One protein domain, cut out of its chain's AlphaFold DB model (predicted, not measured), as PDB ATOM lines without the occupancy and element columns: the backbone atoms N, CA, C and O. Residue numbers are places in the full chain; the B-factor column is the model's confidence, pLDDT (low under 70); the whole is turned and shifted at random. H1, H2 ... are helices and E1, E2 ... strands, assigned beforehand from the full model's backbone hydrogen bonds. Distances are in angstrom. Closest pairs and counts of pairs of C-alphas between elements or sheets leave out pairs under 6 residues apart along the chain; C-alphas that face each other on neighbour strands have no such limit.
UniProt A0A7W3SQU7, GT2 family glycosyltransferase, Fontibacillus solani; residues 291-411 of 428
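This is residues 291 to 411 of the 428 residues of the protein "GT2 family glycosyltransferase" of Fontibacillus solani (UniProt A0A7W3SQU7). Little regular structure: two small lobes follow each other along the longest axis, one a strongly twisted sheet E6 E5 E4 E7, mixed, with H3 packed on it, the other an antiparallel sheet E1 E2 E3 with H1. The 121 printed residues, 48 in named elements, form a compact mixed domain, radius of gyration 14.7 A, spans 44 by 29 by 23 A, in the order E1 E2 E3 H1 E4 E5 E6 H2 E7 H3.

E6 is residues 380 to 383, E5 373 to 377, 13.0 A long, E4 365 to 368, E7 397 to 401, H2 387 to 392, H3 405 to 410. E1 is 298 to 301, from C-alpha (90.524, -59.037, -40.620), E2 307 to 311, 13.1 A, E3 314 to 316, H1 336 to 341. H3 ends at C-alpha (82.025, -60.257, -63.806).

E4 E5 E6 and E1 E2 E3 are meanders, each strand the antiparallel neighbour of the one before; within hydrogen-bond range are N 374 and O 366, 2.9 A, N 382 and O 375, 2.8 A, N 300 and O 308, 2.9 A, N 316 and O 309, 2.8 A. E7 is parallel to E4, N 398 and O 365 at 2.9 A. E6, H2, E7 form a split strand-helix-strand unit, E5 and E4 between its strands, with a right-handed crossover. H3 is on this sheet; its closest C-alphas to E6 are Leu 408 and Arg 381, 7.3 A; H2 only grazes it. H1 only just is on the sheet E1 E2 E3, grazing it with 5 pairs of C-alphas within 10 A. O i to N i+4 pairs are within range throughout H2 and H3, and 1 of 2 in H1.

The C-alphas of Gly 321 and Ser 406 are the farthest apart, 44.4 A. The printed part has no cut; E3 to H1 and H1 to E4 are long links. Residues 321 to 329, 350 to 356 and 399 to 406 have pLDDT under 70.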
ATOM      1  N   ILE A 291      82.142 -47.140 -41.112       94.62
ATOM      2  CA  ILE A 291      82.241 -48.602 -40.998       94.62
ATOM      3  C   ILE A 291      81.754 -49.372 -42.235       94.62
ATOM      4  O   ILE A 291      82.123 -50.529 -42.410       94.62
ATOM      5  N   ASP A 292      80.955 -48.753 -43.112       94.75
ATOM      6  CA  ASP A 292      80.457 -49.408 -44.331       94.75
ATOM      7  C   ASP A 292      81.582 -49.563 -45.384       94.75
ATOM      8  O   ASP A 292      81.470 -50.346 -46.325       94.75
ATOM      9  N   PHE A 293      82.704 -48.858 -45.191       96.06
ATOM     10  CA  PHE A 293      83.913 -48.930 -46.014       96.06
ATOM     11  C   PHE A 293      85.000 -49.838 -45.433       96.06
ATOM     12  O   PHE A 293      86.099 -49.914 -45.983       96.06
ATOM     13  N   TYR A 294      84.737 -50.515 -44.317       96.62
ATOM     14  CA  TYR A 294      85.729 -51.391 -43.697       96.62
ATOM     15  C   TYR A 294      85.849 -52.707 -44.467       96.62
ATOM     16  O   TYR A 294      84.880 -53.126 -45.116       96.62
ATOM     17  N   PRO A 295      87.029 -53.345 -44.448       95.69
ATOM     18  CA  PRO A 295      87.211 -54.651 -45.053       95.69
ATOM     19  C   PRO A 295      86.480 -55.729 -44.251       95.69
ATOM     20  O   PRO A 295      85.973 -55.507 -43.151       95.69
ATOM     21  N   SER A 296      86.473 -56.928 -44.809       93.31
ATOM     22  CA  SER A 296      86.028 -58.155 -44.159       93.31
ATOM     23  C   SER A 296      87.235 -59.069 -43.896       93.31
ATOM     24  O   SER A 296      88.320 -58.834 -44.430       93.31
ATOM     25  N   TYR A 297      87.068 -60.111 -43.087       91.00
ATOM     26  CA  TYR A 297      88.093 -61.114 -42.774       91.00
ATOM     27  C   TYR A 297      89.414 -60.529 -42.241       91.00
ATOM     28  O   TYR A 297      90.499 -60.897 -42.696       91.00
ATOM     29  N   THR A 298      89.335 -59.611 -41.272       91.31
ATOM     30  CA  THR A 298      90.524 -59.037 -40.620       91.31
ATOM     31  C   THR A 298      90.373 -58.920 -39.107       91.31
ATOM     32  O   THR A 298      89.264 -58.899 -38.569       91.31
ATOM     33  N   TRP A 299      91.505 -58.822 -38.410       92.06
ATOM     34  CA  TRP A 299      91.550 -58.569 -36.976       92.06
ATOM     35  C   TRP A 299      91.529 -57.071 -36.673       92.06
ATOM     36  O   TRP A 299      92.343 -56.290 -37.167       92.06
ATOM     37  N   ILE A 300      90.628 -56.692 -35.776       94.25
ATOM     38  CA  ILE A 300      90.512 -55.342 -35.231       94.25
ATOM     39  C   ILE A 300      90.658 -55.386 -33.711       94.25
ATOM     40  O   ILE A 300      90.444 -56.425 -33.079       94.25
ATOM     41  N   ASN A 301      90.989 -54.250 -33.107       92.75
ATOM     42  CA  ASN A 301      90.983 -54.109 -31.657       92.75
ATOM     43  C   ASN A 301      90.336 -52.801 -31.215       92.75
ATOM     44  O   ASN A 301      90.383 -51.799 -31.928       92.75
ATOM     45  N   ASP A 302      89.746 -52.807 -30.024       91.25
ATOM     46  CA  ASP A 302      89.264 -51.576 -29.400       91.25
ATOM     47  C   ASP A 302      90.393 -50.809 -28.688       91.25
ATOM     48  O   ASP A 302      91.562 -51.213 -28.700       91.25
ATOM     49  N   SER A 303      90.025 -49.697 -28.050       85.19
ATOM     50  CA  SER A 303      90.921 -48.848 -27.262       85.19
ATOM     51  C   SER A 303      91.566 -49.553 -26.066       85.19
ATOM     52  O   SER A 303      92.663 -49.186 -25.663       85.19
ATOM     53  N   ALA A 304      90.937 -50.609 -25.539       86.44
ATOM     54  CA  ALA A 304      91.476 -51.431 -24.458       86.44
ATOM     55  C   ALA A 304      92.343 -52.600 -24.967       86.44
ATOM     56  O   ALA A 304      92.788 -53.430 -24.172       86.44
ATOM     57  N   GLY A 305      92.558 -52.706 -26.283       87.38
ATOM     58  CA  GLY A 305      93.319 -53.791 -26.903       87.38
ATOM     59  C   GLY A 305      92.566 -55.122 -26.982       87.38
ATOM     60  O   GLY A 305      93.174 -56.146 -27.291       87.38
ATOM     61  N   ARG A 306      91.250 -55.146 -26.724       89.44
ATOM     62  CA  ARG A 306      90.445 -56.363 -26.889       89.44
ATOM     63  C   ARG A 306      90.291 -56.663 -28.374       89.44
ATOM     64  O   ARG A 306      89.919 -55.785 -29.149       89.44
ATOM     65  N   LEU A 307      90.571 -57.908 -28.745       91.56
ATOM     66  CA  LEU A 307      90.572 -58.375 -30.127       91.56
ATOM     67  C   LEU A 307      89.179 -58.793 -30.590       91.56
ATOM     68  O   LEU A 307      88.437 -59.436 -29.847       91.56
ATOM     69  N   PHE A 308      88.869 -58.488 -31.846       92.50
ATOM     70  CA  PHE A 308      87.678 -58.964 -32.535       92.50
ATOM     71  C   PHE A 308      88.022 -59.351 -33.971       92.50
ATOM     72  O   PHE A 308      88.836 -58.702 -34.628       92.50
ATOM     73  N   TRP A 309      87.364 -60.392 -34.463       92.75
ATOM     74  CA  TRP A 309      87.364 -60.736 -35.877       92.75
ATOM     75  C   TRP A 309      86.243 -59.977 -36.579       92.75
ATOM     76  O   TRP A 309      85.091 -60.047 -36.144       92.75
ATOM     77  N   LEU A 310      86.580 -59.226 -37.623       93.81
ATOM     78  CA  LEU A 310      85.620 -58.502 -38.445       93.81
ATOM     79  C   LEU A 310      85.304 -59.333 -39.686       93.81
ATOM     80  O   LEU A 310      86.169 -59.526 -40.535       93.81
ATOM     81  N   GLU A 311      84.062 -59.786 -39.811       93.06
ATOM     82  CA  GLU A 311      83.583 -60.552 -40.960       93.06
ATOM     83  C   GLU A 311      82.226 -60.011 -41.384       93.06
ATOM     84  O   GLU A 311      81.305 -59.875 -40.580       93.06
ATOM     85  N   HIS A 312      82.112 -59.641 -42.658       93.75
ATOM     86  CA  HIS A 312      80.867 -59.180 -43.265       93.75
ATOM     87  C   HIS A 312      80.221 -58.009 -42.497       93.75
ATOM     88  O   HIS A 312      78.998 -57.915 -42.378       93.75
ATOM     89  N   GLY A 313      81.041 -57.104 -41.956       94.88
ATOM     90  CA  GLY A 313      80.577 -55.959 -41.166       94.88
ATOM     91  C   GLY A 313      80.049 -56.316 -39.771       94.88
ATOM     92  O   GLY A 313      79.370 -55.495 -39.163       94.88
ATOM     93  N   VAL A 314      80.336 -57.516 -39.263       95.75
ATOM     94  CA  VAL A 314      79.995 -57.975 -37.911       95.75
ATOM     95  C   VAL A 314      81.286 -58.260 -37.146       95.75
ATOM     96  O   VAL A 314      82.220 -58.849 -37.686       95.75
ATOM     97  N   LYS A 315      81.356 -57.830 -35.881       95.44
ATOM     98  CA  LYS A 315      82.498 -58.112 -35.003       95.44
ATOM     99  C   LYS A 315      82.228 -59.334 -34.129       95.44
ATOM    100  O   LYS A 315      81.194 -59.417 -33.465       95.44
ATOM    101  N   HIS A 316      83.188 -60.245 -34.074       93.44
ATOM    102  CA  HIS A 316      83.114 -61.482 -33.306       93.44
ATOM    103  C   HIS A 316      84.231 -61.511 -32.266       93.44
ATOM    104  O   HIS A 316      85.413 -61.434 -32.601       93.44
ATOM    105  N   ALA A 317      83.859 -61.593 -30.989       91.81
ATOM    106  CA  ALA A 317      84.834 -61.734 -29.912       91.81
ATOM    107  C   ALA A 317      85.340 -63.188 -29.857       91.81
ATOM    108  O   ALA A 317      84.519 -64.104 -29.939       91.81
ATOM    109  N   PRO A 318      86.648 -63.431 -29.691       87.94
ATOM    110  CA  PRO A 318      87.173 -64.781 -29.517       87.94
ATOM    111  C   PRO A 318      86.676 -65.399 -28.203       87.94
ATOM    112  O   PRO A 318      86.475 -64.698 -27.208       87.94
ATOM    113  N   VAL A 319      86.494 -66.722 -28.181       84.50
ATOM    114  CA  VAL A 319      86.150 -67.447 -26.947       84.50
ATOM    115  C   VAL A 319      87.296 -67.357 -25.928       84.50
ATOM    116  O   VAL A 319      88.477 -67.426 -26.278       84.50
ATOM    117  N   ASN A 320      86.954 -67.233 -24.642       72.50
ATOM    118  CA  ASN A 320      87.928 -67.215 -23.547       72.50
ATOM    119  C   ASN A 320      88.854 -68.442 -23.592       72.50
ATOM    120  O   ASN A 320      88.392 -69.575 -23.696       72.50
ATOM    121  N   GLY A 321      90.164 -68.216 -23.468       60.66
ATOM    122  CA  GLY A 321      91.167 -69.285 -23.526       60.66
ATOM    123  C   GLY A 321      91.535 -69.732 -24.944       60.66
ATOM    124  O   GLY A 321      92.372 -70.623 -25.088       60.66
ATOM    125  N   MET A 322      90.972 -69.109 -25.989       68.94
ATOM    126  CA  MET A 322      91.486 -69.254 -27.347       68.94
ATOM    127  C   MET A 322      92.960 -68.843 -27.361       68.94
ATOM    128  O   MET A 322      93.302 -67.696 -27.071       68.94
ATOM    129  N   ALA A 323      93.836 -69.790 -27.704       57.69
ATOM    130  CA  ALA A 323      95.220 -69.493 -28.028       57.69
ATOM    131  C   ALA A 323      95.221 -68.712 -29.342       57.69
ATOM    132  O   ALA A 323      95.279 -69.282 -30.432       57.69
ATOM    133  N   ILE A 324      95.101 -67.393 -29.231       61.69
ATOM    134  CA  ILE A 324      95.347 -66.466 -30.324       61.69
ATOM    135  C   ILE A 324      96.864 -66.497 -30.552       61.69
ATOM    136  O   ILE A 324      97.621 -65.702 -30.004       61.69
ATOM    137  N   ASN A 325      97.324 -67.545 -31.236       53.38
ATOM    138  CA  ASN A 325      98.737 -67.794 -31.487       53.38
ATOM    139  C   ASN A 325      99.343 -66.684 -32.365       53.38
ATOM    140  O   ASN A 325      98.624 -65.932 -33.020       53.38
ATOM    141  N   GLN A 326     100.680 -66.650 -32.398       48.38
ATOM    142  CA  GLN A 326     101.613 -65.713 -33.064       48.38
ATOM    143  C   GLN A 326     101.347 -65.365 -34.554       48.38
ATOM    144  O   GLN A 326     102.146 -64.671 -35.176       48.38
ATOM    145  N   SER A 327     100.254 -65.847 -35.141       52.09
ATOM    146  CA  SER A 327      99.804 -65.620 -36.518       52.09
ATOM    147  C   SER A 327      98.871 -64.411 -36.696       52.09
ATOM    148  O   SER A 327      98.437 -64.155 -37.816       52.09
ATOM    149  N   ILE A 328      98.547 -63.651 -35.638       63.19
ATOM    150  CA  ILE A 328      98.058 -62.274 -35.823       63.19
ATOM    151  C   ILE A 328      99.266 -61.412 -36.176       63.19
ATOM    152  O   ILE A 328     100.028 -60.999 -35.306       63.19
ATOM    153  N   HIS A 329      99.458 -61.177 -37.469       62.31
ATOM    154  CA  HIS A 329     100.568 -60.364 -37.955       62.31
ATOM    155  C   HIS A 329     100.306 -58.861 -37.807       62.31
ATOM    156  O   HIS A 329     101.258 -58.087 -37.732       62.31
ATOM    157  N   HIS A 330      99.033 -58.451 -37.737       81.06
ATOM    158  CA  HIS A 330      98.620 -57.056 -37.613       81.06
ATOM    159  C   HIS A 330      97.181 -56.952 -37.094       81.06
ATOM    160  O   HIS A 330      96.351 -57.808 -37.404       81.06
ATOM    161  N   THR A 331      96.882 -55.900 -36.333       88.06
ATOM    162  CA  THR A 331      95.514 -55.534 -35.942       88.06
ATOM    163  C   THR A 331      95.292 -54.052 -36.168       88.06
ATOM    164  O   THR A 331      96.181 -53.231 -35.934       88.06
ATOM    165  N   THR A 332      94.083 -53.695 -36.591       93.25
ATOM    166  CA  THR A 332      93.705 -52.290 -36.735       93.25
ATOM    167  C   THR A 332      92.922 -51.839 -35.514       93.25
ATOM    168  O   THR A 332      91.831 -52.343 -35.233       93.25
ATOM    169  N   ARG A 333      93.464 -50.851 -34.799       93.69
ATOM    170  CA  ARG A 333      92.736 -50.184 -33.721       93.69
ATOM    171  C   ARG A 333      91.591 -49.361 -34.304       93.69
ATOM    172  O   ARG A 333      91.825 -48.501 -35.149       93.69
ATOM    173  N   LEU A 334      90.384 -49.579 -33.798       94.38
ATOM    174  CA  LEU A 334      89.204 -48.784 -34.123       94.38
ATOM    175  C   LEU A 334      88.788 -47.913 -32.942       94.38
ATOM    176  O   LEU A 334      88.992 -48.279 -31.783       94.38
ATOM    177  N   SER A 335      88.181 -46.766 -33.251       91.81
ATOM    178  CA  SER A 335      87.656 -45.859 -32.230       91.81
ATOM    179  C   SER A 335      86.476 -46.477 -31.489       91.81
ATOM    180  O   SER A 335      85.759 -47.323 -32.037       91.81
ATOM    181  N   VAL A 336      86.187 -45.983 -30.284       89.00
ATOM    182  CA  VAL A 336      84.944 -46.344 -29.577       89.00
ATOM    183  C   VAL A 336      83.711 -46.058 -30.448       89.00
ATOM    184  O   VAL A 336      82.770 -46.853 -30.463       89.00
ATOM    185  N   MET A 337      83.734 -44.977 -31.235       89.44
ATOM    186  CA  MET A 337      82.634 -44.598 -32.126       89.44
ATOM    187  C   MET A 337      82.382 -45.622 -33.233       89.44
ATOM    188  O   MET A 337      81.230 -45.973 -33.489       89.44
ATOM    189  N   ASP A 338      83.434 -46.130 -33.872       93.25
ATOM    190  CA  ASP A 338      83.296 -47.173 -34.892       93.25
ATOM    191  C   ASP A 338      82.880 -48.499 -34.250       93.25
ATOM    192  O   ASP A 338      81.962 -49.170 -34.724       93.25
ATOM    193  N   MET A 339      83.501 -48.855 -33.120       93.81
ATOM    194  CA  MET A 339      83.199 -50.093 -32.402       93.81
ATOM    195  C   MET A 339      81.735 -50.167 -31.963       93.81
ATOM    196  O   MET A 339      81.155 -51.251 -32.019       93.81
ATOM    197  N   LEU A 340      81.116 -49.056 -31.556       91.38
ATOM    198  CA  LEU A 340      79.692 -49.009 -31.199       91.38
ATOM    199  C   LEU A 340      78.759 -49.202 -32.403       91.38
ATOM    200  O   LEU A 340      77.649 -49.702 -32.237       91.38
ATOM    201  N   GLN A 341      79.200 -48.831 -33.606       92.56
ATOM    202  CA  GLN A 341      78.392 -48.925 -34.825       92.56
ATOM    203  C   GLN A 341      78.448 -50.305 -35.488       92.56
ATOM    204  O   GLN A 341      77.527 -50.649 -36.233       92.56
ATOM    205  N   ILE A 342      79.504 -51.089 -35.237       95.94
ATOM    206  CA  ILE A 342      79.662 -52.447 -35.775       95.94
ATOM    207  C   ILE A 342      78.834 -53.432 -34.926       95.94
ATOM    208  O   ILE A 342      79.109 -53.572 -33.729       95.94
ATOM    209  N   PRO A 343      77.849 -54.154 -35.492       96.50
ATOM    210  CA  PRO A 343      77.084 -55.169 -34.768       96.50
ATOM    211  C   PRO A 343      77.971 -56.277 -34.190       96.50
ATOM    212  O   PRO A 343      78.938 -56.696 -34.821       96.50
ATOM    213  N   SER A 344      77.628 -56.773 -33.000       95.94
ATOM    214  CA  SER A 344      78.300 -57.930 -32.396       95.94
ATOM    215  C   SER A 344      77.634 -59.234 -32.840       95.94
ATOM    216  O   SER A 344      76.416 -59.372 -32.726       95.94
ATOM    217  N   GLY A 345      78.434 -60.184 -33.314       94.00
ATOM    218  CA  GLY A 345      78.007 -61.539 -33.655       94.00
ATOM    219  C   GLY A 345      78.265 -62.553 -32.531       94.00
ATOM    220  O   GLY A 345      78.721 -62.175 -31.445       94.00
ATOM    221  N   PRO A 346      77.988 -63.849 -32.772       92.00
ATOM    222  CA  PRO A 346      78.376 -64.923 -31.858       92.00
ATOM    223  C   PRO A 346      79.894 -64.949 -31.631       92.00
ATOM    224  O   PRO A 346      80.664 -64.452 -32.457       92.00
ATOM    225  N   GLN A 347      80.318 -65.527 -30.505       89.31
ATOM    226  CA  GLN A 347      81.741 -65.691 -30.213       89.31
ATOM    227  C   GLN A 347      82.416 -66.602 -31.240       89.31
ATOM    228  O   GLN A 347      81.821 -67.573 -31.694       89.31
ATOM    229  N   LEU A 348      83.667 -66.277 -31.557       85.44
ATOM    230  CA  LEU A 348      84.476 -66.961 -32.552       85.44
ATOM    231  C   LEU A 348      85.253 -68.122 -31.928       85.44
ATOM    232  O   LEU A 348      86.045 -67.927 -30.996       85.44
ATOM    233  N   LEU A 349      85.068 -69.320 -32.472       81.00
ATOM    234  CA  LEU A 349      85.846 -70.508 -32.142       81.00
ATOM    235  C   LEU A 349      87.172 -70.516 -32.911       81.00
ATOM    236  O   LEU A 349      87.274 -70.049 -34.044       81.00
ATOM    237  N   ALA A 350      88.204 -71.139 -32.335       69.38
ATOM    238  CA  ALA A 350      89.528 -71.199 -32.961       69.38
ATOM    239  C   ALA A 350      89.545 -71.885 -34.341       69.38
ATOM    240  O   ALA A 350      90.401 -71.585 -35.168       69.38
ATOM    241  N   SER A 351      88.597 -72.790 -34.599       65.12
ATOM    242  CA  SER A 351      88.421 -73.473 -35.883       65.12
ATOM    243  C   SER A 351      87.742 -72.624 -36.962       65.12
ATOM    244  O   SER A 351      87.788 -73.001 -38.129       65.12
ATOM    245  N   GLU A 352      87.090 -71.519 -36.588       69.00
ATOM    246  CA  GLU A 352      86.276 -70.690 -37.492       69.00
ATOM    247  C   GLU A 352      87.085 -69.579 -38.171       69.00
ATOM    248  O   GLU A 352      86.665 -69.059 -39.204       69.00
ATOM    249  N   VAL A 353      88.280 -69.263 -37.659       68.56
ATOM    250  CA  VAL A 353      89.226 -68.377 -38.349       68.56
ATOM    251  C   VAL A 353      89.731 -69.105 -39.596       68.56
ATOM    252  O   VAL A 353      90.645 -69.934 -39.533       68.56
ATOM    253  N   LYS A 354      89.113 -68.823 -40.747       62.09
ATOM    254  CA  LYS A 354      89.543 -69.366 -42.040       62.09
ATOM    255  C   LYS A 354      91.016 -69.015 -42.277       62.09
ATOM    256  O   LYS A 354      91.431 -67.867 -42.126       62.09
ATOM    257  N   ARG A 355      91.815 -70.010 -42.672       64.06
ATOM    258  CA  ARG A 355      93.186 -69.779 -43.158       64.06
ATOM    259  C   ARG A 355      93.126 -69.025 -44.488       64.06
ATOM    260  O   ARG A 355      92.200 -69.257 -45.259       64.06
ATOM    261  N   SER A 356      94.110 -68.150 -44.710       64.31
ATOM    262  CA  SER A 356      94.258 -67.202 -45.826       64.31
ATOM    263  C   SER A 356      93.430 -67.561 -47.070       64.31
ATOM    264  O   SER A 356      93.785 -68.528 -47.756       64.31
ATOM    265  N   PRO A 357      92.347 -66.811 -47.360       73.44
ATOM    266  CA  PRO A 357      91.552 -66.999 -48.573       73.44
ATOM    267  C   PRO A 357      92.442 -66.950 -49.826       73.44
ATOM    268  O   PRO A 357      93.475 -66.288 -49.815       73.44
ATOM    269  N   LYS A 358      92.085 -67.662 -50.899       72.56
ATOM    270  CA  LYS A 358      92.853 -67.701 -52.166       72.56
ATOM    271  C   LYS A 358      91.946 -67.522 -53.381       72.56
ATOM    272  O   LYS A 358      90.733 -67.722 -53.260       72.56
ATOM    273  N   GLY A 359      92.516 -67.165 -54.532       77.94
ATOM    274  CA  GLY A 359      91.758 -66.866 -55.751       77.94
ATOM    275  C   GLY A 359      90.618 -65.871 -55.512       77.94
ATOM    276  O   GLY A 359      90.777 -64.886 -54.793       77.94
ATOM    277  N   LEU A 360      89.438 -66.168 -56.062       82.19
ATOM    278  CA  LEU A 360      88.218 -65.357 -55.935       82.19
ATOM    279  C   LEU A 360      87.302 -65.783 -54.769       82.19
ATOM    280  O   LEU A 360      86.084 -65.620 -54.834       82.19
ATOM    281  N   SER A 361      87.862 -66.363 -53.704       87.44
ATOM    282  CA  SER A 361      87.085 -66.737 -52.513       87.44
ATOM    283  C   SER A 361      86.809 -65.547 -51.585       87.44
ATOM    284  O   SER A 361      87.538 -64.558 -51.575       87.44
ATOM    285  N   GLU A 362      85.752 -65.652 -50.778       89.88
ATOM    286  CA  GLU A 362      85.390 -64.644 -49.774       89.88
ATOM    287  C   GLU A 362      86.568 -64.280 -48.856       89.88
ATOM    288  O   GLU A 362      87.211 -65.152 -48.268       89.88
ATOM    289  N   GLY A 363      86.826 -62.979 -48.723       88.75
ATOM    290  CA  GLY A 363      87.917 -62.405 -47.940       88.75
ATOM    291  C   GLY A 363      89.250 -62.291 -48.679       88.75
ATOM    292  O   GLY A 363      90.148 -61.620 -48.169       88.75
ATOM    293  N   ALA A 364      89.397 -62.899 -49.862       89.62
ATOM    294  CA  ALA A 364      90.642 -62.854 -50.625       89.62
ATOM    295  C   ALA A 364      90.968 -61.435 -51.087       89.62
ATOM    296  O   ALA A 364      90.079 -60.688 -51.505       89.62
ATOM    297  N   VAL A 365      92.257 -61.090 -51.024       90.69
ATOM    298  CA  VAL A 365      92.783 -59.804 -51.481       90.69
ATOM    299  C   VAL A 365      93.707 -60.035 -52.661       90.69
ATOM    300  O   VAL A 365      94.777 -60.628 -52.538       90.69
ATOM    301  N   ILE A 366      93.286 -59.536 -53.811       89.00
ATOM    302  CA  ILE A 366      93.891 -59.826 -55.107       89.00
ATOM    303  C   ILE A 366      94.380 -58.545 -55.767       89.00
ATOM    304  O   ILE A 366      93.775 -57.479 -55.628       89.00
ATOM    305  N   ARG A 367      95.472 -58.663 -56.519       88.31
ATOM    306  CA  ARG A 367      96.003 -57.584 -57.353       88.31
ATOM    307  C   ARG A 367      95.749 -57.905 -58.820       88.31
ATOM    308  O   ARG A 367      96.127 -58.981 -59.282       88.31
ATOM    309  N   ASN A 368      95.133 -56.980 -59.552       84.06
ATOM    310  CA  ASN A 368      94.972 -57.129 -60.998       84.06
ATOM    311  C   ASN A 368      96.246 -56.713 -61.762       84.06
ATOM    312  O   ASN A 368      97.176 -56.142 -61.190       84.06
ATOM    313  N   SER A 369      96.269 -56.939 -63.078       79.06
ATOM    314  CA  SER A 369      97.406 -56.588 -63.947       79.06
ATOM    315  C   SER A 369      97.711 -55.086 -64.054       79.06
ATOM    316  O   SER A 369      98.805 -54.712 -64.464       79.06
ATOM    317  N   CYS A 370      96.776 -54.213 -63.665       81.00
ATOM    318  CA  CYS A 370      96.994 -52.767 -63.567       81.00
ATOM    319  C   CYS A 370      97.506 -52.335 -62.179       81.00
ATOM    320  O   CYS A 370      97.661 -51.143 -61.937       81.00
ATOM    321  N   GLY A 371      97.732 -53.277 -61.257       84.44
ATOM    322  CA  GLY A 371      98.180 -53.002 -59.893       84.44
ATOM    323  C   GLY A 371      97.072 -52.599 -58.914       84.44
ATOM    324  O   GLY A 371      97.377 -52.329 -57.756       84.44
ATOM    325  N   ILE A 372      95.803 -52.588 -59.338       87.94
ATOM    326  CA  ILE A 372      94.661 -52.252 -58.473       87.94
ATOM    327  C   ILE A 372      94.349 -53.443 -57.565       87.94
ATOM    328  O   ILE A 372      94.313 -54.593 -58.015       87.94
ATOM    329  N   LEU A 373      94.120 -53.148 -56.287       91.81
ATOM    330  CA  LEU A 373      93.815 -54.123 -55.248       91.81
ATOM    331  C   LEU A 373      92.303 -54.233 -55.036       91.81
ATOM    332  O   LEU A 373      91.603 -53.224 -54.974       91.81
ATOM    333  N   PHE A 374      91.811 -55.458 -54.876       93.12
ATOM    334  CA  PHE A 374      90.412 -55.738 -54.565       93.12
ATOM    335  C   PHE A 374      90.313 -56.729 -53.416       93.12
ATOM    336  O   PHE A 374      91.121 -57.651 -53.338       93.12
ATOM    337  N   GLN A 375      89.289 -56.579 -52.581       94.19
ATOM    338  CA  GLN A 375      88.808 -57.654 -51.722       94.19
ATOM    339  C   GLN A 375      87.521 -58.247 -52.298       94.19
ATOM    340  O   GLN A 375      86.654 -57.501 -52.761       94.19
ATOM    341  N   ILE A 376      87.386 -59.572 -52.243       93.44
ATOM    342  CA  ILE A 376      86.114 -60.248 -52.510       93.44
ATOM    343  C   ILE A 376      85.309 -60.321 -51.215       93.44
ATOM    344  O   ILE A 376      85.780 -60.867 -50.218       93.44
ATOM    345  N   ASP A 377      84.107 -59.761 -51.220       93.94
ATOM    346  CA  ASP A 377      83.255 -59.662 -50.037       93.94
ATOM    347  C   ASP A 377      81.785 -59.743 -50.455       93.94
ATOM    348  O   ASP A 377      81.303 -58.915 -51.230       93.94
ATOM    349  N   ARG A 378      81.071 -60.763 -49.970       93.12
ATOM    350  CA  ARG A 378      79.665 -61.056 -50.299       93.12
ATOM    351  C   ARG A 378      79.400 -61.125 -51.807       93.12
ATOM    352  O   ARG A 378      78.428 -60.557 -52.305       93.12
ATOM    353  N   GLY A 379      80.280 -61.801 -52.542       91.00
ATOM    354  CA  GLY A 379      80.204 -61.931 -53.999       91.00
ATOM    355  C   GLY A 379      80.421 -60.623 -54.768       91.00
ATOM    356  O   GLY A 379      80.168 -60.579 -55.970       91.00
ATOM    357  N   GLN A 380      80.873 -59.557 -54.106       94.25
ATOM    358  CA  GLN A 380      81.248 -58.296 -54.737       94.25
ATOM    359  C   GLN A 380      82.762 -58.138 -54.743       94.25
ATOM    360  O   GLN A 380      83.458 -58.611 -53.845       94.25
ATOM    361  N   ARG A 381      83.269 -57.396 -55.725       93.81
ATOM    362  CA  ARG A 381      84.641 -56.885 -55.695       93.81
ATOM    363  C   ARG A 381      84.640 -55.483 -55.100       93.81
ATOM    364  O   ARG A 381      83.960 -54.582 -55.597       93.81
ATOM    365  N   ARG A 382      85.413 -55.296 -54.042       94.88
ATOM    366  CA  ARG A 382      85.565 -54.020 -53.345       94.88
ATOM    367  C   ARG A 382      86.969 -53.501 -53.584       94.88
ATOM    368  O   ARG A 382      87.940 -54.113 -53.153       94.88
ATOM    369  N   GLU A 383      87.076 -52.409 -54.329       94.12
ATOM    370  CA  GLU A 383      88.366 -51.796 -54.656       94.12
ATOM    371  C   GLU A 383      89.003 -51.188 -53.402       94.12
ATOM    372  O   GLU A 383      88.342 -50.456 -52.661       94.12
ATOM    373  N   MET A 384      90.281 -51.471 -53.166       92.38
ATOM    374  CA  MET A 384      91.061 -50.789 -52.138       92.38
ATOM    375  C   MET A 384      91.672 -49.525 -52.718       92.38
ATOM    376  O   MET A 384      92.262 -49.536 -53.795       92.38
ATOM    377  N   LEU A 385      91.570 -48.448 -51.953       87.56
ATOM    378  CA  LEU A 385      91.956 -47.124 -52.419       87.56
ATOM    379  C   LEU A 385      93.474 -46.960 -52.664       87.56
ATOM    380  O   LEU A 385      93.885 -46.201 -53.537       87.56
ATOM    381  N   SER A 386      94.315 -47.664 -51.906       90.44
ATOM    382  CA  SER A 386      95.775 -47.565 -51.993       90.44
ATOM    383  C   SER A 386      96.452 -48.828 -51.453       90.44
ATOM    384  O   SER A 386      95.829 -49.647 -50.773       90.44
ATOM    385  N   HIS A 387      97.755 -48.984 -51.722       89.56
ATOM    386  CA  HIS A 387      98.560 -50.033 -51.083       89.56
ATOM    387  C   HIS A 387      98.582 -49.866 -49.558       89.56
ATOM    388  O   HIS A 387      98.460 -50.843 -48.820       89.56
ATOM    389  N   TYR A 388      98.644 -48.613 -49.103       93.44
ATOM    390  CA  TYR A 388      98.549 -48.253 -47.696       93.44
ATOM    391  C   TYR A 388      97.277 -48.808 -47.043       93.44
ATOM    392  O   TYR A 388      97.348 -49.324 -45.933       93.44
ATOM    393  N   THR A 389      96.120 -48.745 -47.714       94.31
ATOM    394  CA  THR A 389      94.862 -49.298 -47.184       94.31
ATOM    395  C   THR A 389      95.005 -50.776 -46.828       94.31
ATOM    396  O   THR A 389      94.585 -51.189 -45.751       94.31
ATOM    397  N   CYS A 390      95.632 -51.564 -47.704       91.25
ATOM    398  CA  CYS A 390      95.859 -52.990 -47.484       91.25
ATOM    399  C   CYS A 390      96.735 -53.234 -46.243       91.25
ATOM    400  O   CYS A 390      96.351 -53.981 -45.343       91.25
ATOM    401  N   GLU A 391      97.869 -52.531 -46.150       91.75
ATOM    402  CA  GLU A 391      98.803 -52.633 -45.021       91.75
ATOM    403  C   GLU A 391      98.179 -52.173 -43.699       91.75
ATOM    404  O   GLU A 391      98.306 -52.845 -42.679       91.75
ATOM    405  N   ALA A 392      97.468 -51.044 -43.708       93.75
ATOM    406  CA  ALA A 392      96.856 -50.465 -42.516       93.75
ATOM    407  C   ALA A 392      95.764 -51.366 -41.917       93.75
ATOM    408  O   ALA A 392      95.561 -51.349 -40.698       93.75
ATOM    409  N   TRP A 393      95.103 -52.165 -42.758       94.00
ATOM    410  CA  TRP A 393      94.144 -53.194 -42.360       94.00
ATOM    411  C   TRP A 393      94.766 -54.568 -42.082       94.00
ATOM    412  O   TRP A 393      94.040 -55.490 -41.714       94.00
ATOM    413  N   GLY A 394      96.082 -54.729 -42.255       89.81
ATOM    414  CA  GLY A 394      96.761 -56.010 -42.049       89.81
ATOM    415  C   GLY A 394      96.364 -57.083 -43.055       89.81
ATOM    416  O   GLY A 394      96.415 -58.270 -42.743       89.81
ATOM    417  N   LEU A 395      95.911 -56.676 -44.239       88.88
ATOM    418  CA  LEU A 395      95.411 -57.591 -45.248       88.88
ATOM    419  C   LEU A 395      96.574 -58.177 -46.051       88.88
ATOM    420  O   LEU A 395      97.481 -57.475 -46.496       88.88
ATOM    421  N   HIS A 396      96.544 -59.492 -46.248       82.44
ATOM    422  CA  HIS A 396      97.562 -60.195 -47.016       82.44
ATOM    423  C   HIS A 396      97.135 -60.315 -48.473       82.44
ATOM    424  O   HIS A 396      96.058 -60.827 -48.763       82.44
ATOM    425  N   ILE A 397      98.005 -59.889 -49.388       81.69
ATOM    426  CA  ILE A 397      97.784 -60.053 -50.826       81.69
ATOM    427  C   ILE A 397      98.059 -61.510 -51.179       81.69
ATOM    428  O   ILE A 397      99.164 -62.007 -50.963       81.69
ATOM    429  N   THR A 398      97.047 -62.195 -51.693       71.56
ATOM    430  CA  THR A 398      97.084 -63.648 -51.863       71.56
ATOM    431  C   THR A 398      97.618 -64.033 -53.233       71.56
ATOM    432  O   THR A 398      98.412 -64.967 -53.322       71.56
ATOM    433  N   GLU A 399      97.229 -63.310 -54.289       69.56
ATOM    434  CA  GLU A 399      97.590 -63.616 -55.680       69.56
ATOM    435  C   GLU A 399      97.694 -62.344 -56.549       69.56
ATOM    436  O   GLU A 399      97.018 -61.336 -56.307       69.56
ATOM    437  N   VAL A 400      98.544 -62.407 -57.583       64.62
ATOM    438  CA  VAL A 400      98.595 -61.437 -58.690       64.62
ATOM    439  C   VAL A 400      97.987 -62.124 -59.907       64.62
ATOM    440  O   VAL A 400      98.597 -63.020 -60.486       64.62
ATOM    441  N   LEU A 401      96.764 -61.745 -60.265       64.62
ATOM    442  CA  LEU A 401      96.014 -62.404 -61.330       64.62
ATOM    443  C   LEU A 401      96.279 -61.695 -62.662       64.62
ATOM    444  O   LEU A 401      95.706 -60.641 -62.948       64.62
ATOM    445  N   GLU A 402      97.153 -62.274 -63.489       58.91
ATOM    446  CA  GLU A 402      97.385 -61.810 -64.865       58.91
ATOM    447  C   GLU A 402      96.309 -62.324 -65.846       58.91
ATOM    448  O   GLU A 402      95.963 -61.615 -66.792       58.91
ATOM    449  N   SER A 403      95.726 -63.509 -65.602       54.09
ATOM    450  CA  SER A 403      94.835 -64.217 -66.545       54.09
ATOM    451  C   SER A 403      93.342 -64.255 -66.176       54.09
ATOM    452  O   SER A 403      92.519 -64.462 -67.061       54.09
ATOM    453  N   GLU A 404      92.949 -64.000 -64.923       58.88
ATOM    454  CA  GLU A 404      91.542 -64.094 -64.454       58.88
ATOM    455  C   GLU A 404      90.742 -62.782 -64.606       58.88
ATOM    456  O   GLU A 404      89.711 -62.560 -63.966       58.88
ATOM    457  N   ARG A 405      91.201 -61.880 -65.483       65.06
ATOM    458  CA  ARG A 405      90.591 -60.555 -65.689       65.06
ATOM    459  C   ARG A 405      89.103 -60.641 -66.050       65.06
ATOM    460  O   ARG A 405      88.360 -59.734 -65.699       65.06
ATOM    461  N   SER A 406      88.653 -61.694 -66.734       66.56
ATOM    462  CA  SER A 406      87.240 -61.859 -67.095       66.56
ATOM    463  C   SER A 406      86.351 -62.183 -65.897       66.56
ATOM    464  O   SER A 406      85.282 -61.596 -65.786       66.56
ATOM    465  N   GLU A 407      86.777 -63.072 -65.000       78.38
ATOM    466  CA  GLU A 407      85.957 -63.532 -63.870       78.38
ATOM    467  C   GLU A 407      85.868 -62.464 -62.780       78.38
ATOM    468  O   GLU A 407      84.774 -62.124 -62.332       78.38
ATOM    469  N   LEU A 408      86.991 -61.817 -62.449       82.38
ATOM    470  CA  LEU A 408      86.983 -60.690 -61.517       82.38
ATOM    471  C   LEU A 408      86.096 -59.541 -62.017       82.38
ATOM    472  O   LEU A 408      85.399 -58.912 -61.230       82.38
ATOM    473  N   MET A 409      86.107 -59.241 -63.320       81.81
ATOM    474  CA  MET A 409      85.283 -58.161 -63.880       81.81
ATOM    475  C   MET A 409      83.791 -58.524 -63.980       81.81
ATOM    476  O   MET A 409      82.982 -57.610 -64.133       81.81
ATOM    477  N   GLN A 410      83.423 -59.810 -63.880       86.69
ATOM    478  CA  GLN A 410      82.025 -60.257 -63.806       86.69
ATOM    479  C   GLN A 410      81.410 -60.040 -62.417       86.69
ATOM    480  O   GLN A 410      80.187 -59.933 -62.310       86.69
ATOM    481  N   LEU A 411      82.228 -59.944 -61.362       89.81
ATOM    482  CA  LEU A 411      81.723 -59.655 -60.024       89.81
ATOM    483  C   LEU A 411      81.177 -58.216 -59.946       89.81
ATOM    484  O   LEU A 411      81.849 -57.270 -60.390       89.81
TER     485      LEU A 411